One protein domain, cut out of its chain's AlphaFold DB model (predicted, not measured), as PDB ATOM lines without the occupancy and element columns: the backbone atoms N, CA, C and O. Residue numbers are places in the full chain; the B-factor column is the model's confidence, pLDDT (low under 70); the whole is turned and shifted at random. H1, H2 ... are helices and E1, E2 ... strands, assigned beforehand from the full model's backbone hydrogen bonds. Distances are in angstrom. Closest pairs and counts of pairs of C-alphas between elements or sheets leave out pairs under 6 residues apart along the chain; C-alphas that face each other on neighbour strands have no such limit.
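AT A GLANCE: This is residues 37 to 68, 114 to 128 and 139 to 235 of the 247 residues of the protein "Diacylglycerol O-acyltransferase" of Brassica napus (UniProt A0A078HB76). What shape do these coordinates make? The model is long and open: a slender two-stranded ribbon, E1 beside E2, runs along the long axis, with the small helices H1 and H4 packed together near one end, while the long helix H3 reaches toward the other end and makes an L-shaped corner with H2. Beyond H3, residues 176 to 195 fold back to E1, and residues 119 to 128 stick out. What is it made of? The printed part has 144 residues, with four named helices and two named strands in the order H1, H2, H3, E1, H4, E2; the class is mixed, helices and strands, but under half of the residues, 63 of 144, are in these elements, and the sheet, order E1 - E2, is antiparallel. How compact is it? It is only just loose, close to extended, with a radius of gyration of the C-alphas of 21.7 A and spans of 65 by 42 by 35 A.

IN THESE COORDINATES: Where are the helices before the strands? H1 is residues 38 to 47, 14.4 A long from its first C-alpha at (165.219, 145.579, 127.750). H2 is residues 139 to 148, 14.1 A, and H3 is residues 152 to 175, 34.8 A, ending with C-alpha 175 at (168.850, 179.358, 110.600). What follows? E1 is residues 196 to 202, 19.0 A, and H4 is residues 212 to 216, 6.3 A. E2 is residues 228 to 234, 19.3 A, ending with C-alpha 234 at (174.046, 154.927, 106.250).

HOW THE PARTS SIT: Which helices touch? H1 and H4 touch, with the closest C-alphas, those of Ser 43 and Leu 212, 5.4 A apart. H3 touches H2 with residues 152 to 156 alone, the closest C-alphas being those of Lys 145 and Ile 152 at 5.9 A, and their lines are about perpendicular at 82 degrees. How do the strands pair? E1 and E2 are antiparallel neighbours, their directions 153 degrees apart; N 199 and O 231 are 2.8 A apart and N 229 and O 201 are 2.9 A apart, both within hydrogen-bond range. What stays apart, and are the helix backbones complete? Among the pairs that are apart are H1 and H3, H2 and E1, and H3 and E2. In H1, H2, H3 and H4 every O i to N i+4 pair is within hydrogen-bond range.

THE WHOLE: How large is it? The two C-alphas farthest apart are those of Thr 181 and Lys 218, at 68.0 A. Where is it cut? Residues 69 to 113 are not printed, with 40.9 A from C-alpha 68 to C-alpha 114, and residues 129 to 138 are not printed, with 34.4 A from C-alpha 128 to C-alpha 139. Which links are long, and where is confidence low? The links H3 to E1 and H4 to E2 are long. The mean pLDDT of the printed part is 77.8, and residues 62 to 68, 122 to 126 and 173 to 192 are under 70.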
ATOM      1  N   ASP A  37     167.457 144.192 131.908       84.75
ATOM      2  CA  ASP A  37     167.664 144.477 130.502       84.75
ATOM      3  C   ASP A  37     166.343 144.839 129.793       84.75
ATOM      4  O   ASP A  37     165.267 144.854 130.396       84.75
ATOM      5  N   GLY A  38     166.413 145.191 128.506       81.44
ATOM      6  CA  GLY A  38     165.219 145.579 127.750       81.44
ATOM      7  C   GLY A  38     164.166 144.468 127.664       81.44
ATOM      8  O   GLY A  38     162.975 144.753 127.783       81.44
ATOM      9  N   MET A  39     164.587 143.210 127.512       81.75
ATOM     10  CA  MET A  39     163.672 142.074 127.406       81.75
ATOM     11  C   MET A  39     163.013 141.772 128.748       81.75
ATOM     12  O   MET A  39     161.792 141.690 128.795       81.75
ATOM     13  N   SER A  40     163.782 141.661 129.834       83.69
ATOM     14  CA  SER A  40     163.236 141.314 131.150       83.69
ATOM     15  C   SER A  40     162.238 142.360 131.646       83.69
ATOM     16  O   SER A  40     161.223 142.010 132.243       83.69
ATOM     17  N   ARG A  41     162.462 143.641 131.324       87.19
ATOM     18  CA  ARG A  41     161.499 144.720 131.591       87.19
ATOM     19  C   ARG A  41     160.207 144.562 130.795       87.19
ATOM     20  O   ARG A  41     159.137 144.720 131.372       87.19
ATOM     21  N   MET A  42     160.287 144.256 129.498       86.69
ATOM     22  CA  MET A  42     159.085 144.024 128.686       86.69
ATOM     23  C   MET A  42     158.334 142.769 129.144       86.69
ATOM     24  O   MET A  42     157.114 142.812 129.273       86.69
ATOM     25  N   SER A  43     159.046 141.688 129.470       86.50
ATOM     26  CA  SER A  43     158.470 140.471 130.052       86.50
ATOM     27  C   SER A  43     157.752 140.751 131.370       86.50
ATOM     28  O   SER A  43     156.655 140.243 131.579       86.50
ATOM     29  N   LEU A  44     158.335 141.583 132.239       88.12
ATOM     30  CA  LEU A  44     157.709 142.000 133.493       88.12
ATOM     31  C   LEU A  44     156.437 142.820 133.249       88.12
ATOM     32  O   LEU A  44     155.410 142.522 133.843       88.12
ATOM     33  N   ILE A  45     156.478 143.810 132.351       89.31
ATOM     34  CA  ILE A  45     155.297 144.619 132.005       89.31
ATOM     35  C   ILE A  45     154.169 143.725 131.472       89.31
ATOM     36  O   ILE A  45     153.017 143.886 131.868       89.31
ATOM     37  N   LEU A  46     154.494 142.749 130.623       88.38
ATOM     38  CA  LEU A  46     153.508 141.807 130.094       88.38
ATOM     39  C   LEU A  46     152.963 140.871 131.177       88.38
ATOM     40  O   LEU A  46     151.767 140.616 131.194       88.38
ATOM     41  N   ALA A  47     153.799 140.417 132.112       87.44
ATOM     42  CA  ALA A  47     153.355 139.617 133.255       87.44
ATOM     43  C   ALA A  47     152.453 140.406 134.225       87.44
ATOM     44  O   ALA A  47     151.659 139.807 134.941       87.44
ATOM     45  N   CYS A  48     152.566 141.737 134.242       88.44
ATOM     46  CA  CYS A  48     151.718 142.641 135.020       88.44
ATOM     47  C   CYS A  48     150.432 143.075 134.293       88.44
ATOM     48  O   CYS A  48     149.689 143.897 134.829       88.44
ATOM     49  N   THR A  49     150.177 142.595 133.074       89.06
ATOM     50  CA  THR A  49     148.993 142.963 132.283       89.06
ATOM     51  C   THR A  49     148.182 141.729 131.907       89.06
ATOM     52  O   THR A  49     148.683 140.611 131.960       89.06
ATOM     53  N   HIS A  50     146.918 141.937 131.539       88.31
ATOM     54  CA  HIS A  50     145.990 140.900 131.084       88.31
ATOM     55  C   HIS A  50     145.408 141.276 129.723       88.31
ATOM     56  O   HIS A  50     145.496 142.432 129.292       88.31
ATOM     57  N   LYS A  51     144.826 140.305 129.015       87.81
ATOM     58  CA  LYS A  51     144.156 140.580 127.741       87.81
ATOM     59  C   LYS A  51     142.940 141.475 127.973       87.81
ATOM     60  O   LYS A  51     142.140 141.240 128.870       87.81
ATOM     61  N   SER A  52     142.738 142.447 127.090       85.19
ATOM     62  CA  SER A  52     141.525 143.275 127.106       85.19
ATOM     63  C   SER A  52     140.252 142.475 126.813       85.19
ATOM     64  O   SER A  52     139.177 142.849 127.268       85.19
ATOM     65  N   SER A  53     140.368 141.374 126.061       89.44
ATOM     66  CA  SER A  53     139.257 140.475 125.734       89.44
ATOM     67  C   SER A  53     138.958 139.437 126.819       89.44
ATOM     68  O   SER A  53     137.879 138.858 126.807       89.44
ATOM     69  N   ASP A  54     139.929 139.146 127.689       89.62
ATOM     70  CA  ASP A  54     139.838 138.117 128.727       89.62
ATOM     71  C   ASP A  54     140.701 138.526 129.937       89.62
ATOM     72  O   ASP A  54     141.926 138.357 129.897       89.62
ATOM     73  N   PRO A  55     140.078 139.068 131.000       86.06
ATOM     74  CA  PRO A  55     140.781 139.561 132.179       86.06
ATOM     75  C   PRO A  55     141.577 138.503 132.946       86.06
ATOM     76  O   PRO A  55     142.491 138.872 133.667       86.06
ATOM     77  N   GLU A  56     141.280 137.212 132.793       86.62
ATOM     78  CA  GLU A  56     141.999 136.142 133.502       86.62
ATOM     79  C   GLU A  56     143.186 135.607 132.689       86.62
ATOM     80  O   GLU A  56     144.090 134.959 133.220       86.62
ATOM     81  N   ALA A  57     143.243 135.915 131.391       84.69
ATOM     82  CA  ALA A  57     144.305 135.449 130.514       84.69
ATOM     83  C   ALA A  57     145.476 136.436 130.431       84.69
ATOM     84  O   ALA A  57     145.315 137.623 130.133       84.69
ATOM     85  N   LEU A  58     146.692 135.903 130.582       82.12
ATOM     86  CA  LEU A  58     147.923 136.635 130.292       82.12
ATOM     87  C   LEU A  58     148.029 136.982 128.792       82.12
ATOM     88  O   LEU A  58     147.543 136.220 127.946       82.12
ATOM     89  N   PRO A  59     148.697 138.091 128.426       82.12
ATOM     90  CA  PRO A  59     148.935 138.466 127.041       82.12
ATOM     91  C   PRO A  59     149.635 137.348 126.269       82.12
ATOM     92  O   PRO A  59     150.609 136.754 126.732       82.12
ATOM     93  N   THR A  60     149.158 137.073 125.053       76.50
ATOM     94  CA  THR A  60     149.832 136.118 124.172       76.50
ATOM     95  C   THR A  60     151.061 136.790 123.577       76.50
ATOM     96  O   THR A  60     150.940 137.730 122.794       76.50
ATOM     97  N   ILE A  61     152.243 136.292 123.930       70.94
ATOM     98  CA  ILE A  61     153.491 136.745 123.325       70.94
ATOM     99  C   ILE A  61     153.728 135.920 122.055       70.94
ATOM    100  O   ILE A  61     153.815 134.693 122.147       70.94
ATOM    101  N   PRO A  62     153.813 136.537 120.863       67.69
ATOM    102  CA  PRO A  62     154.120 135.797 119.651       67.69
ATOM    103  C   PRO A  62     155.540 135.234 119.747       67.69
ATOM    104  O   PRO A  62     156.521 135.979 119.790       67.69
ATOM    105  N   ILE A  63     155.648 133.905 119.771       65.00
ATOM    106  CA  ILE A  63     156.937 133.215 119.722       65.00
ATOM    107  C   ILE A  63     157.461 133.331 118.293       65.00
ATOM    108  O   ILE A  63     157.033 132.617 117.383       65.00
ATOM    109  N   LEU A  64     158.394 134.255 118.092       64.25
ATOM    110  CA  LEU A  64     159.108 134.398 116.834       64.25
ATOM    111  C   LEU A  64     160.180 133.315 116.767       64.25
ATOM    112  O   LEU A  64     161.233 133.415 117.390       64.25
ATOM    113  N   LYS A  65     159.925 132.265 115.988       61.03
ATOM    114  CA  LYS A  65     160.982 131.317 115.640       61.03
ATOM    115  C   LYS A  65     161.892 131.966 114.607       61.03
ATOM    116  O   LYS A  65     161.413 132.493 113.599       61.03
ATOM    117  N   ARG A  66     163.208 131.925 114.841       63.53
ATOM    118  CA  ARG A  66     164.182 132.284 113.805       63.53
ATOM    119  C   ARG A  66     163.887 131.410 112.592       63.53
ATOM    120  O   ARG A  66     163.817 130.190 112.725       63.53
ATOM    121  N   ARG A  67     163.701 132.032 111.425       59.78
ATOM    122  CA  ARG A  67     163.678 131.294 110.161       59.78
ATOM    123  C   ARG A  67     165.021 130.583 110.086       59.78
ATOM    124  O   ARG A  67     166.060 131.238 109.992       59.78
ATOM    125  N   GLU A  68     165.018 129.266 110.246       54.00
ATOM    126  CA  GLU A  68     166.211 128.490 109.979       54.00
ATOM    127  C   GLU A  68     166.489 128.690 108.494       54.00
ATOM    128  O   GLU A  68     165.733 128.227 107.640       54.00
ATOM    129  N   THR A 114     178.923 166.355 111.330       75.06
ATOM    130  CA  THR A 114     178.386 167.554 110.687       75.06
ATOM    131  C   THR A 114     177.527 168.311 111.699       75.06
ATOM    132  O   THR A 114     176.636 167.731 112.320       75.06
ATOM    133  N   GLU A 115     177.793 169.606 111.878       74.38
ATOM    134  CA  GLU A 115     176.967 170.461 112.732       74.38
ATOM    135  C   GLU A 115     175.561 170.548 112.118       74.38
ATOM    136  O   GLU A 115     175.376 171.069 111.019       74.38
ATOM    137  N   THR A 116     174.575 169.979 112.807       75.19
ATOM    138  CA  THR A 116     173.163 169.962 112.405       75.19
ATOM    139  C   THR A 116     172.302 170.285 113.619       75.19
ATOM    140  O   THR A 116     172.752 170.143 114.754       75.19
ATOM    141  N   SER A 117     171.036 170.656 113.409       76.19
ATOM    142  CA  SER A 117     170.080 170.895 114.505       76.19
ATOM    143  C   SER A 117     169.801 169.660 115.376       76.19
ATOM    144  O   SER A 117     169.181 169.783 116.431       76.19
ATOM    145  N   LEU A 118     170.243 168.472 114.944       78.75
ATOM    146  CA  LEU A 118     170.175 167.226 115.710       78.75
ATOM    147  C   LEU A 118     171.317 167.099 116.721       78.75
ATOM    148  O   LEU A 118     171.181 166.381 117.712       78.75
ATOM    149  N   LYS A 119     172.447 167.770 116.477       75.62
ATOM    150  CA  LYS A 119     173.597 167.731 117.370       75.62
ATOM    151  C   LYS A 119     173.324 168.643 118.562       75.62
ATOM    152  O   LYS A 119     173.306 169.865 118.442       75.62
ATOM    153  N   GLY A 120     173.076 168.033 119.718       70.50
ATOM    154  CA  GLY A 120     172.948 168.764 120.974       70.50
ATOM    155  C   GLY A 120     174.267 169.446 121.357       70.50
ATOM    156  O   GLY A 120     175.342 168.898 121.123       70.50
ATOM    157  N   GLY A 121     174.186 170.638 121.957       71.75
ATOM    158  CA  GLY A 121     175.348 171.290 122.568       71.75
ATOM    159  C   GLY A 121     175.885 170.508 123.775       71.75
ATOM    160  O   GLY A 121     175.253 169.560 124.237       71.75
ATOM    161  N   ALA A 122     177.025 170.929 124.333       69.12
ATOM    162  CA  ALA A 122     177.665 170.256 125.474       69.12
ATOM    163  C   ALA A 122     176.745 170.101 126.708       69.12
ATOM    164  O   ALA A 122     176.904 169.173 127.493       69.12
ATOM    165  N   GLU A 123     175.741 170.969 126.852       67.75
ATOM    166  CA  GLU A 123     174.767 170.946 127.951       67.75
ATOM    167  C   GLU A 123     173.505 170.117 127.646       67.75
ATOM    168  O   GLU A 123     172.614 169.991 128.492       67.75
ATOM    169  N   ALA A 124     173.405 169.519 126.452       67.44
ATOM    170  CA  ALA A 124     172.211 168.801 126.006       67.44
ATOM    171  C   ALA A 124     171.815 167.640 126.930       67.44
ATOM    172  O   ALA A 124     170.630 167.321 127.036       67.44
ATOM    173  N   GLU A 125     172.772 167.037 127.637       65.06
ATOM    174  CA  GLU A 125     172.499 165.969 128.602       65.06
ATOM    175  C   GLU A 125     171.714 166.449 129.835       65.06
ATOM    176  O   GLU A 125     170.915 165.689 130.397       65.06
ATOM    177  N   SER A 126     171.904 167.709 130.240       68.31
ATOM    178  CA  SER A 126     171.257 168.304 131.417       68.31
ATOM    179  C   SER A 126     169.868 168.871 131.104       68.31
ATOM    180  O   SER A 126     169.011 168.963 131.991       68.31
ATOM    181  N   ASN A 127     169.614 169.186 129.831       73.69
ATOM    182  CA  ASN A 127     168.368 169.796 129.387       73.69
ATOM    183  C   ASN A 127     167.133 168.954 129.731       73.69
ATOM    184  O   ASN A 127     167.140 167.716 129.745       73.69
ATOM    185  N   ALA A 128     166.027 169.654 129.991       77.62
ATOM    186  CA  ALA A 128     164.732 169.018 130.154       77.62
ATOM    187  C   ALA A 128     164.374 168.264 128.865       77.62
ATOM    188  O   ALA A 128     164.237 168.850 127.792       77.62
ATOM    189  N   ASN A 139     147.610 149.310 109.798       95.31
ATOM    190  CA  ASN A 139     146.967 148.981 108.526       95.31
ATOM    191  C   ASN A 139     147.551 149.816 107.384       95.31
ATOM    192  O   ASN A 139     147.805 149.278 106.312       95.31
ATOM    193  N   ASP A 140     147.833 151.095 107.632       94.62
ATOM    194  CA  ASP A 140     148.406 151.996 106.628       94.62
ATOM    195  C   ASP A 140     149.838 151.563 106.293       94.62
ATOM    196  O   ASP A 140     150.225 151.497 105.129       94.62
ATOM    197  N   VAL A 141     150.613 151.184 107.317       94.62
ATOM    198  CA  VAL A 141     151.967 150.641 107.138       94.62
ATOM    199  C   VAL A 141     151.929 149.314 106.374       94.62
ATOM    200  O   VAL A 141     152.751 149.102 105.485       94.62
ATOM    201  N   SER A 142     150.970 148.435 106.682       94.25
ATOM    202  CA  SER A 142     150.784 147.173 105.956       94.25
ATOM    203  C   SER A 142     150.399 147.411 104.499       94.25
ATOM    204  O   SER A 142     150.930 146.741 103.623       94.25
ATOM    205  N   LEU A 143     149.532 148.389 104.230       95.75
ATOM    206  CA  LEU A 143     149.113 148.742 102.878       95.75
ATOM    207  C   LEU A 143     150.301 149.215 102.033       95.75
ATOM    208  O   LEU A 143     150.476 148.744 100.915       95.75
ATOM    209  N   ILE A 144     151.140 150.106 102.571       93.56
ATOM    210  CA  ILE A 144     152.347 150.579 101.873       93.56
ATOM    211  C   ILE A 144     153.298 149.411 101.616       93.56
ATOM    212  O   ILE A 144     153.780 149.245 100.501       93.56
ATOM    213  N   LYS A 145     153.524 148.579 102.637       94.19
ATOM    214  CA  LYS A 145     154.346 147.372 102.540       94.19
ATOM    215  C   LYS A 145     153.869 146.466 101.395       94.19
ATOM    216  O   LYS A 145     154.697 146.006 100.617       94.19
ATOM    217  N   ASP A 146     152.563 146.223 101.291       95.06
ATOM    218  CA  ASP A 146     151.992 145.339 100.270       95.06
ATOM    219  C   ASP A 146     152.019 145.970  98.864       95.06
ATOM    220  O   ASP A 146     152.255 145.261  97.889       95.06
ATOM    221  N   ILE A 147     151.827 147.289  98.742       94.69
ATOM    222  CA  ILE A 147     151.898 148.009  97.455       94.69
ATOM    223  C   ILE A 147     153.335 148.075  96.922       94.69
ATOM    224  O   ILE A 147     153.546 147.947  95.718       94.69
ATOM    225  N   MET A 148     154.310 148.288  97.807       90.88
ATOM    226  CA  MET A 148     155.718 148.486  97.443       90.88
ATOM    227  C   MET A 148     156.520 147.173  97.387       90.88
ATOM    228  O   MET A 148     157.698 147.209  97.051       90.88
ATOM    229  N   ASP A 149     155.904 146.031  97.717       92.44
ATOM    230  CA  ASP A 149     156.564 144.719  97.853       92.44
ATOM    231  C   ASP A 149     157.774 144.748  98.813       92.44
ATOM    232  O   ASP A 149     158.880 144.308  98.503       92.44
ATOM    233  N   MET A 150     157.566 145.309 100.009       93.00
ATOM    234  CA  MET A 150     158.618 145.512 101.016       93.00
ATOM    235  C   MET A 150     158.287 144.857 102.362       93.00
ATOM    236  O   MET A 150     157.271 144.181 102.532       93.00
ATOM    237  N   THR A 151     159.141 145.047 103.373       91.69
ATOM    238  CA  THR A 151     158.830 144.692 104.764       91.69
ATOM    239  C   THR A 151     158.356 145.903 105.569       91.69
ATOM    240  O   THR A 151     158.624 147.053 105.234       91.69
ATOM    241  N   ILE A 152     157.677 145.650 106.695       91.06
ATOM    242  CA  ILE A 152     157.251 146.706 107.633       91.06
ATOM    243  C   ILE A 152     158.447 147.555 108.093       91.06
ATOM    244  O   ILE A 152     158.320 148.766 108.248       91.06
ATOM    245  N   ASN A 153     159.611 146.931 108.300       89.19
ATOM    246  CA  ASN A 153     160.810 147.638 108.744       89.19
ATOM    247  C   ASN A 153     161.327 148.610 107.682       89.19
ATOM    248  O   ASN A 153     161.764 149.699 108.045       89.19
ATOM    249  N   ASP A 154     161.243 148.237 106.404       89.25
ATOM    250  CA  ASP A 154     161.668 149.097 105.299       89.25
ATOM    251  C   ASP A 154     160.762 150.329 105.211       89.25
ATOM    252  O   ASP A 154     161.250 151.456 105.176       89.25
ATOM    253  N   VAL A 155     159.443 150.132 105.334       92.00
ATOM    254  CA  VAL A 155     158.474 151.240 105.376       92.00
ATOM    255  C   VAL A 155     158.755 152.185 106.548       92.00
ATOM    256  O   VAL A 155     158.791 153.403 106.376       92.00
ATOM    257  N   LEU A 156     158.986 151.650 107.752       91.38
ATOM    258  CA  LEU A 156     159.295 152.469 108.930       91.38
ATOM    259  C   LEU A 156     160.627 153.219 108.787       91.38
ATOM    260  O   LEU A 156     160.733 154.370 109.225       91.38
ATOM    261  N   LEU A 157     161.634 152.589 108.178       87.94
ATOM    262  CA  LEU A 157     162.922 153.213 107.901       87.94
ATOM    263  C   LEU A 157     162.761 154.369 106.906       87.94
ATOM    264  O   LEU A 157     163.219 155.476 107.198       87.94
ATOM    265  N   GLY A 158     162.033 154.153 105.809       88.62
ATOM    266  CA  GLY A 158     161.764 155.175 104.801       88.62
ATOM    267  C   GLY A 158     160.980 156.364 105.350       88.62
ATOM    268  O   GLY A 158     161.389 157.514 105.181       88.62
ATOM    269  N   VAL A 159     159.923 156.110 106.131       89.94
ATOM    270  CA  VAL A 159     159.169 157.169 106.831       89.94
ATOM    271  C   VAL A 159     160.076 157.961 107.779       89.94
ATOM    272  O   VAL A 159     159.979 159.187 107.850       89.94
ATOM    273  N   THR A 160     160.986 157.287 108.490       88.94
ATOM    274  CA  THR A 160     161.948 157.947 109.385       88.94
ATOM    275  C   THR A 160     162.926 158.824 108.601       88.94
ATOM    276  O   THR A 160     163.191 159.955 109.012       88.94
ATOM    277  N   GLN A 161     163.432 158.349 107.459       87.69
ATOM    278  CA  GLN A 161     164.324 159.116 106.584       87.69
ATOM    279  C   GLN A 161     163.636 160.342 105.981       87.69
ATOM    280  O   GLN A 161     164.205 161.437 106.031       87.69
ATOM    281  N   ALA A 162     162.407 160.193 105.484       87.00
ATOM    282  CA  ALA A 162     161.613 161.300 104.958       87.00
ATOM    283  C   ALA A 162     161.344 162.354 106.046       87.00
ATOM    284  O   ALA A 162     161.643 163.537 105.868       87.00
ATOM    285  N   ALA A 163     160.887 161.923 107.227       87.44
ATOM    286  CA  ALA A 163     160.623 162.817 108.354       87.44
ATOM    287  C   ALA A 163     161.881 163.573 108.812       87.44
ATOM    288  O   ALA A 163     161.817 164.778 109.079       87.44
ATOM    289  N   LEU A 164     163.027 162.887 108.880       86.44
ATOM    290  CA  LEU A 164     164.301 163.494 109.258       86.44
ATOM    291  C   LEU A 164     164.779 164.503 108.210       86.44
ATOM    292  O   LEU A 164     165.211 165.600 108.566       86.44
ATOM    293  N   SER A 165     164.647 164.160 106.929       84.81
ATOM    294  CA  SER A 165     164.999 165.036 105.810       84.81
ATOM    295  C   SER A 165     164.155 166.304 105.818       84.81
ATOM    296  O   SER A 165     164.690 167.413 105.750       84.81
ATOM    297  N   ARG A 166     162.840 166.174 106.011       84.50
ATOM    298  CA  ARG A 166     161.930 167.315 106.136       84.50
ATOM    299  C   ARG A 166     162.275 168.205 107.327       84.50
ATOM    300  O   ARG A 166     162.310 169.427 107.197       84.50
ATOM    301  N   TYR A 167     162.540 167.603 108.487       85.88
ATOM    302  CA  TYR A 167     162.908 168.340 109.694       85.88
ATOM    303  C   TYR A 167     164.197 169.147 109.499       85.88
ATOM    304  O   TYR A 167     164.240 170.331 109.838       85.88
ATOM    305  N   LEU A 168     165.228 168.526 108.923       82.38
ATOM    306  CA  LEU A 168     166.514 169.172 108.680       82.38
ATOM    307  C   LEU A 168     166.406 170.307 107.659       82.38
ATOM    308  O   LEU A 168     166.939 171.383 107.923       82.38
ATOM    309  N   ASN A 169     165.669 170.111 106.561       79.69
ATOM    310  CA  ASN A 169     165.407 171.170 105.579       79.69
ATOM    311  C   ASN A 169     164.766 172.402 106.247       79.69
ATOM    312  O   ASN A 169     165.289 173.510 106.151       79.69
ATOM    313  N   VAL A 170     163.695 172.201 107.026       79.00
ATOM    314  CA  VAL A 170     162.996 173.297 107.726       79.00
ATOM    315  C   VAL A 170     163.882 173.977 108.777       79.00
ATOM    316  O   VAL A 170     163.810 175.194 108.965       79.00
ATOM    317  N   ALA A 171     164.704 173.216 109.500       76.44
ATOM    318  CA  ALA A 171     165.604 173.772 110.508       76.44
ATOM    319  C   ALA A 171     166.726 174.623 109.882       76.44
ATOM    320  O   ALA A 171     167.075 175.677 110.425       76.44
ATOM    321  N   HIS A 172     167.258 174.201 108.732       71.00
ATOM    322  CA  HIS A 172     168.254 174.964 107.980       71.00
ATOM    323  C   HIS A 172     167.680 176.281 107.432       71.00
ATOM    324  O   HIS A 172     168.325 177.321 107.581       71.00
ATOM    325  N   ASP A 173     166.449 176.281 106.911       68.62
ATOM    326  CA  ASP A 173     165.786 177.494 106.404       68.62
ATOM    327  C   ASP A 173     165.638 178.581 107.469       68.62
ATOM    328  O   ASP A 173     165.918 179.757 107.219       68.62
ATOM    329  N   LYS A 174     165.241 178.182 108.683       66.31
ATOM    330  CA  LYS A 174     165.100 179.096 109.826       66.31
ATOM    331  C   LYS A 174     166.431 179.698 110.261       66.31
ATOM    332  O   LYS A 174     166.466 180.854 110.667       66.31
ATOM    333  N   THR A 175     167.511 178.924 110.177       63.56
ATOM    334  CA  THR A 175     168.850 179.358 110.600       63.56
ATOM    335  C   THR A 175     169.456 180.355 109.607       63.56
ATOM    336  O   THR A 175     170.134 181.292 110.013       63.56
ATOM    337  N   ASN A 176     169.153 180.207 108.315       59.97
ATOM    338  CA  ASN A 176     169.690 181.056 107.248       59.97
ATOM    339  C   ASN A 176     168.864 182.330 106.975       59.97
ATOM    340  O   ASN A 176     169.151 183.042 106.018       59.97
ATOM    341  N   GLY A 177     167.828 182.628 107.772       55.59
ATOM    342  CA  GLY A 177     167.047 183.867 107.649       55.59
ATOM    343  C   GLY A 177     166.199 183.992 106.373       55.59
ATOM    344  O   GLY A 177     165.583 185.030 106.150       55.59
ATOM    345  N   ASN A 178     166.092 182.939 105.556       54.25
ATOM    346  CA  ASN A 178     165.345 182.935 104.291       54.25
ATOM    347  C   ASN A 178     163.833 182.696 104.478       54.25
ATOM    348  O   ASN A 178     163.161 182.191 103.581       54.25
ATOM    349  N   ALA A 179     163.273 183.072 105.629       47.81
ATOM    350  CA  ALA A 179     161.912 182.739 106.061       47.81
ATOM    351  C   ALA A 179     160.774 183.456 105.291       47.81
ATOM    352  O   ALA A 179     159.668 183.576 105.809       47.81
ATOM    353  N   GLY A 180     161.012 183.943 104.070       48.50
ATOM    354  CA  GLY A 180     160.047 184.785 103.352       48.50
ATOM    355  C   GLY A 180     160.118 184.786 101.827       48.50
ATOM    356  O   GLY A 180     159.393 185.560 101.212       48.50
ATOM    357  N   THR A 181     160.935 183.949 101.183       46.12
ATOM    358  CA  THR A 181     160.870 183.806  99.717       46.12
ATOM    359  C   THR A 181     160.427 182.401  99.358       46.12
ATOM    360  O   THR A 181     161.092 181.421  99.678       46.12
ATOM    361  N   SER A 182     159.279 182.311  98.688       45.53
ATOM    362  CA  SER A 182     158.764 181.123  98.011       45.53
ATOM    363  C   SER A 182     159.730 180.701  96.900       45.53
ATOM    364  O   SER A 182     159.497 180.955  95.718       45.53
ATOM    365  N   ARG A 183     160.868 180.124  97.277       46.28
ATOM    366  CA  ARG A 183     161.748 179.407  96.362       46.28
ATOM    367  C   ARG A 183     161.323 177.939  96.379       46.28
ATOM    368  O   ARG A 183     161.029 177.420  97.456       46.28
ATOM    369  N   PRO A 184     161.243 177.282  95.208       44.84
ATOM    370  CA  PRO A 184     160.966 175.851  95.154       44.84
ATOM    371  C   PRO A 184     161.999 175.137  96.023       44.84
ATOM    372  O   PRO A 184     163.126 175.622  96.096       44.84
ATOM    373  N   LEU A 185     161.568 174.055  96.681       49.94
ATOM    374  CA  LEU A 185     162.256 173.215  97.670       49.94
ATOM    375  C   LEU A 185     163.665 172.779  97.211       49.94
ATOM    376  O   LEU A 185     163.920 171.619  96.899       49.94
ATOM    377  N   LEU A 186     164.579 173.736  97.090       49.09
ATOM    378  CA  LEU A 186     165.958 173.514  96.727       49.09
ATOM    379  C   LEU A 186     166.623 172.953  97.971       49.09
ATOM    380  O   LEU A 186     166.386 173.413  99.083       49.09
ATOM    381  N   ASN A 187     167.420 171.926  97.752       56.31
ATOM    382  CA  ASN A 187     168.141 171.183  98.763       56.31
ATOM    383  C   ASN A 187     168.966 172.127  99.663       56.31
ATOM    384  O   ASN A 187     170.084 172.502  99.316       56.31
ATOM    385  N   ASN A 188     168.410 172.541 100.805       58.50
ATOM    386  CA  ASN A 188     169.067 173.480 101.724       58.50
ATOM    387  C   ASN A 188     169.937 172.752 102.760       58.50
ATOM    388  O   ASN A 188     170.609 173.382 103.579       58.50
ATOM    389  N   ILE A 189     169.948 171.419 102.708       64.56
ATOM    390  CA  ILE A 189     170.824 170.561 103.499       64.56
ATOM    391  C   ILE A 189     172.213 170.540 102.840       64.56
ATOM    392  O   ILE A 189     172.309 170.339 101.627       64.56
ATOM    393  N   PRO A 190     173.308 170.707 103.606       61.53
ATOM    394  CA  PRO A 190     174.656 170.543 103.076       61.53
ATOM    395  C   PRO A 190     174.802 169.177 102.393       61.53
ATOM    396  O   PRO A 190     174.493 168.155 103.000       61.53
ATOM    397  N   CYS A 191     175.334 169.133 101.169       57.22
ATOM    398  CA  CYS A 191     175.413 167.908 100.354       57.22
ATOM    399  C   CYS A 191     176.164 166.724 101.009       57.22
ATOM    400  O   CYS A 191     176.135 165.622 100.480       57.22
ATOM    401  N   ASN A 192     176.829 166.941 102.152       64.25
ATOM    402  CA  ASN A 192     177.650 165.964 102.867       64.25
ATOM    403  C   ASN A 192     177.256 165.832 104.352       64.25
ATOM    404  O   ASN A 192     178.124 165.690 105.222       64.25
ATOM    405  N   VAL A 193     175.964 165.926 104.682       72.19
ATOM    406  CA  VAL A 193     175.502 165.616 106.043       72.19
ATOM    407  C   VAL A 193     175.708 164.129 106.319       72.19
ATOM    408  O   VAL A 193     175.131 163.262 105.670       72.19
ATOM    409  N   ARG A 194     176.557 163.829 107.305       74.44
ATOM    410  CA  ARG A 194     176.846 162.458 107.720       74.44
ATOM    411  C   ARG A 194     175.895 162.054 108.831       74.44
ATOM    412  O   ARG A 194     176.113 162.413 109.983       74.44
ATOM    413  N   ILE A 195     174.867 161.292 108.480       78.81
ATOM    414  CA  ILE A 195     173.945 160.690 109.442       78.81
ATOM    415  C   ILE A 195     173.919 159.179 109.218       78.81
ATOM    416  O   ILE A 195     173.894 158.687 108.090       78.81
ATOM    417  N   ARG A 196     173.990 158.431 110.320       81.19
ATOM    418  CA  ARG A 196     173.981 156.969 110.322       81.19
ATOM    419  C   ARG A 196     172.975 156.472 111.351       81.19
ATOM    420  O   ARG A 196     172.856 157.054 112.427       81.19
ATOM    421  N   ALA A 197     172.272 155.395 111.030       84.12
ATOM    422  CA  ALA A 197     171.421 154.680 111.967       84.12
ATOM    423  C   ALA A 197     172.238 153.596 112.672       84.12
ATOM    424  O   ALA A 197     172.913 152.809 112.014       84.12
ATOM    425  N   GLY A 198     172.154 153.526 113.998       85.38
ATOM    426  CA  GLY A 198     172.597 152.361 114.761       85.38
ATOM    427  C   GLY A 198     171.416 151.424 114.991       85.38
ATOM    428  O   GLY A 198     170.537 151.735 115.792       85.38
ATOM    429  N   ILE A 199     171.386 150.286 114.303       83.69
ATOM    430  CA  ILE A 199     170.370 149.251 114.491       83.69
ATOM    431  C   ILE A 199     170.859 148.257 115.537       83.69
ATOM    432  O   ILE A 199     171.874 147.584 115.365       83.69
ATOM    433  N   LEU A 200     170.101 148.156 116.623       83.56
ATOM    434  CA  LEU A 200     170.339 147.198 117.694       83.56
ATOM    435  C   LEU A 200     169.788 145.832 117.273       83.56
ATOM    436  O   LEU A 200     168.581 145.651 117.130       83.56
ATOM    437  N   VAL A 201     170.678 144.863 117.084       82.75
ATOM    438  CA  VAL A 201     170.344 143.496 116.683       82.75
ATOM    439  C   VAL A 201     170.425 142.583 117.896       82.75
ATOM    440  O   VAL A 201     171.466 142.485 118.542       82.75
ATOM    441  N   ASN A 202     169.333 141.882 118.193       80.62
ATOM    442  CA  ASN A 202     169.309 140.869 119.243       80.62
ATOM    443  C   ASN A 202     170.082 139.617 118.791       80.62
ATOM    444  O   ASN A 202     169.723 138.977 117.801       80.62
ATOM    445  N   LEU A 203     171.135 139.264 119.528       82.06
ATOM    446  CA  LEU A 203     171.990 138.110 119.248       82.06
ATOM    447  C   LEU A 203     171.554 136.838 119.989       82.06
ATOM    448  O   LEU A 203     172.182 135.792 119.821       82.06
ATOM    449  N   ARG A 204     170.501 136.896 120.813       76.94
ATOM    450  CA  ARG A 204     169.970 135.707 121.494       76.94
ATOM    451  C   ARG A 204     169.482 134.666 120.481       76.94
ATOM    452  O   ARG A 204     169.071 134.995 119.365       76.94
ATOM    453  N   SER A 205     169.537 133.397 120.886       74.50
ATOM    454  CA  SER A 205     168.989 132.285 120.104       74.50
ATOM    455  C   SER A 205     167.469 132.384 119.987       74.50
ATOM    456  O   SER A 205     166.925 132.198 118.903       74.50
ATOM    457  N   GLU A 206     166.810 132.731 121.095       74.81
ATOM    458  CA  GLU A 206     165.371 132.978 121.162       74.81
ATOM    459  C   GLU A 206     165.065 134.432 120.774       74.81
ATOM    460  O   GLU A 206     165.646 135.376 121.325       74.81
ATOM    461  N   ILE A 207     164.153 134.615 119.814       73.06
ATOM    462  CA  ILE A 207     163.713 135.929 119.329       73.06
ATOM    463  C   ILE A 207     162.406 136.311 120.033       73.06
ATOM    464  O   ILE A 207     161.569 135.465 120.336       73.06
ATOM    465  N   GLY A 208     162.220 137.610 120.259       75.31
ATOM    466  CA  GLY A 208     161.009 138.156 120.864       75.31
ATOM    467  C   GLY A 208     161.076 138.227 122.387       75.31
ATOM    468  O   GLY A 208     162.093 137.906 123.004       75.31
ATOM    469  N   VAL A 209     159.987 138.711 122.977       79.44
ATOM    470  CA  VAL A 209     159.820 138.742 124.432       79.44
ATOM    471  C   VAL A 209     159.523 137.319 124.908       79.44
ATOM    472  O   VAL A 209     158.849 136.567 124.211       79.44
ATOM    473  N   GLN A 210     160.053 136.923 126.060       82.19
ATOM    474  CA  GLN A 210     159.826 135.590 126.626       82.19
ATOM    475  C   GLN A 210     158.982 135.698 127.900       82.19
ATOM    476  O   GLN A 210     159.071 136.722 128.587       82.19
ATOM    477  N   PRO A 211     158.168 134.686 128.243       84.56
ATOM    478  CA  PRO A 211     157.469 134.665 129.522       84.56
ATOM    479  C   PRO A 211     158.454 134.812 130.686       84.56
ATOM    480  O   PRO A 211     159.513 134.183 130.709       84.56
ATOM    481  N   LEU A 212     158.105 135.642 131.672       84.25
ATOM    482  CA  LEU A 212     158.989 135.905 132.812       84.25
ATOM    483  C   LEU A 212     159.328 134.615 133.581       84.25
ATOM    484  O   LEU A 212     160.470 134.433 133.994       84.25
ATOM    485  N   ALA A 213     158.360 133.702 133.711       84.56
ATOM    486  CA  ALA A 213     158.557 132.401 134.347       84.56
ATOM    487  C   ALA A 213     159.649 131.569 133.650       84.56
ATOM    488  O   ALA A 213     160.530 131.031 134.320       84.56
ATOM    489  N   ASP A 214     159.661 131.546 132.314       83.81
ATOM    490  CA  ASP A 214     160.660 130.812 131.531       83.81
ATOM    491  C   ASP A 214     162.054 131.424 131.684       83.81
ATOM    492  O   ASP A 214     163.053 130.708 131.716       83.81
ATOM    493  N   MET A 215     162.143 132.750 131.830       81.88
ATOM    494  CA  MET A 215     163.407 133.446 132.100       81.88
ATOM    495  C   MET A 215     163.935 133.211 133.523       81.88
ATOM    496  O   MET A 215     165.128 133.389 133.765       81.88
ATOM    497  N   MET A 216     163.067 132.859 134.475       84.56
ATOM    498  CA  MET A 216     163.426 132.574 135.873       84.56
ATOM    499  C   MET A 216     163.702 131.087 136.133       84.56
ATOM    500  O   MET A 216     164.255 130.742 137.178       84.56
ATOM    501  N   ALA A 217     163.326 130.206 135.203       86.44
ATOM    502  CA  ALA A 217     163.529 128.772 135.330       86.44
ATOM    503  C   ALA A 217     165.021 128.402 135.409       86.44
ATOM    504  O   ALA A 217     165.882 128.984 134.737       86.44
ATOM    505  N   LYS A 218     165.329 127.383 136.219       81.94
ATOM    506  CA  LYS A 218     166.679 126.817 136.302       81.94
ATOM    507  C   LYS A 218     167.072 126.242 134.936       81.94
ATOM    508  O   LYS A 218     166.259 125.594 134.287       81.94
ATOM    509  N   ASP A 219     168.306 126.510 134.505       78.25
ATOM    510  CA  ASP A 219     168.849 126.093 133.202       78.25
ATOM    511  C   ASP A 219     168.111 126.666 131.974       78.25
ATOM    512  O   ASP A 219     168.203 126.132 130.866       78.25
ATOM    513  N   SER A 220     167.419 127.802 132.142       77.19
ATOM    514  CA  SER A 220     166.767 128.492 131.030       77.19
ATOM    515  C   SER A 220     167.760 128.892 129.935       77.19
ATOM    516  O   SER A 220     168.816 129.488 130.185       77.19
ATOM    517  N   LYS A 221     167.377 128.617 128.682       73.00
ATOM    518  CA  LYS A 221     168.073 129.114 127.487       73.00
ATOM    519  C   LYS A 221     167.900 130.627 127.318       73.00
ATOM    520  O   LYS A 221     168.738 131.267 126.685       73.00
ATOM    521  N   CYS A 222     166.853 131.211 127.908       73.50
ATOM    522  CA  CYS A 222     166.619 132.650 127.901       73.50
ATOM    523  C   CYS A 222     167.279 133.310 129.118       73.50
ATOM    524  O   CYS A 222     166.640 133.635 130.117       73.50
ATOM    525  N   ARG A 223     168.600 133.490 129.034       70.06
ATOM    526  CA  ARG A 223     169.372 134.150 130.091       70.06
ATOM    527  C   ARG A 223     169.113 135.656 130.139       70.06
ATOM    528  O   ARG A 223     168.888 136.301 129.115       70.06
ATOM    529  N   TRP A 224     169.206 136.206 131.346       75.69
ATOM    530  CA  TRP A 224     169.174 137.644 131.603       75.69
ATOM    531  C   TRP A 224     170.476 138.296 131.115       75.69
ATOM    532  O   TRP A 224     171.544 137.682 131.160       75.69
ATOM    533  N   GLY A 225     170.394 139.551 130.685       75.06
ATOM    534  CA  GLY A 225     171.506 140.367 130.203       75.06
ATOM    535  C   GLY A 225     171.367 140.776 128.734       75.06
ATOM    536  O   GLY A 225     170.945 140.000 127.878       75.06
ATOM    537  N   ASN A 226     171.755 142.006 128.405       78.00
ATOM    538  CA  ASN A 226     171.741 142.483 127.022       78.00
ATOM    539  C   ASN A 226     172.762 141.714 126.170       78.00
ATOM    540  O   ASN A 226     173.965 141.845 126.377       78.00
ATOM    541  N   LEU A 227     172.274 140.965 125.179       79.69
ATOM    542  CA  LEU A 227     173.101 140.368 124.134       79.69
ATOM    543  C   LEU A 227     172.712 141.000 122.800       79.69
ATOM    544  O   LEU A 227     171.879 140.485 122.054       79.69
ATOM    545  N   ILE A 228     173.271 142.181 122.567       83.62
ATOM    546  CA  ILE A 228     172.964 143.028 121.420       83.62
ATOM    547  C   ILE A 228     174.235 143.293 120.621       83.62
ATOM    548  O   ILE A 228     175.313 143.440 121.192       83.62
ATOM    549  N   ASN A 229     174.090 143.372 119.306       82.50
ATOM    550  CA  ASN A 229     175.083 143.969 118.425       82.50
ATOM    551  C   ASN A 229     174.526 145.275 117.858       82.50
ATOM    552  O   ASN A 229     173.310 145.437 117.773       82.50
ATOM    553  N   ILE A 230     175.398 146.192 117.458       83.06
ATOM    554  CA  ILE A 230     174.999 147.424 116.781       83.06
ATOM    555  C   ILE A 230     175.489 147.336 115.344       83.06
ATOM    556  O   ILE A 230     176.687 147.266 115.088       83.06
ATOM    557  N   VAL A 231     174.549 147.353 114.407       83.38
ATOM    558  CA  VAL A 231     174.834 147.487 112.981       83.38
ATOM    559  C   VAL A 231     174.663 148.949 112.612       83.38
ATOM    560  O   VAL A 231     173.606 149.529 112.845       83.38
ATOM    561  N   VAL A 232     175.701 149.556 112.050       81.12
ATOM    562  CA  VAL A 232     175.648 150.949 111.609       81.12
ATOM    563  C   VAL A 232     175.290 150.977 110.129       81.12
ATOM    564  O   VAL A 232     176.045 150.467 109.307       81.12
ATOM    565  N   LEU A 233     174.157 151.584 109.788       79.31
ATOM    566  CA  LEU A 233     173.722 151.778 108.408       79.31
ATOM    567  C   LEU A 233     173.806 153.256 108.012       79.31
ATOM    568  O   LEU A 233     173.524 154.130 108.839       79.31
ATOM    569  N   PRO A 234     174.180 153.570 106.761       76.94
ATOM    570  CA  PRO A 234     174.046 154.927 106.250       76.94
ATOM    571  C   PRO A 234     172.562 155.311 106.180       76.94
ATOM    572  O   PRO A 234     171.739 154.513 105.738       76.94
ATOM    573  N   LEU A 235     172.220 156.533 106.595       78.88
ATOM    574  CA  LEU A 235     170.904 157.115 106.329       78.88
ATOM    575  C   LEU A 235     171.045 158.128 105.198       78.88
ATOM    576  O   LEU A 235     171.838 159.063 105.293       78.88
TER     577      LEU A 235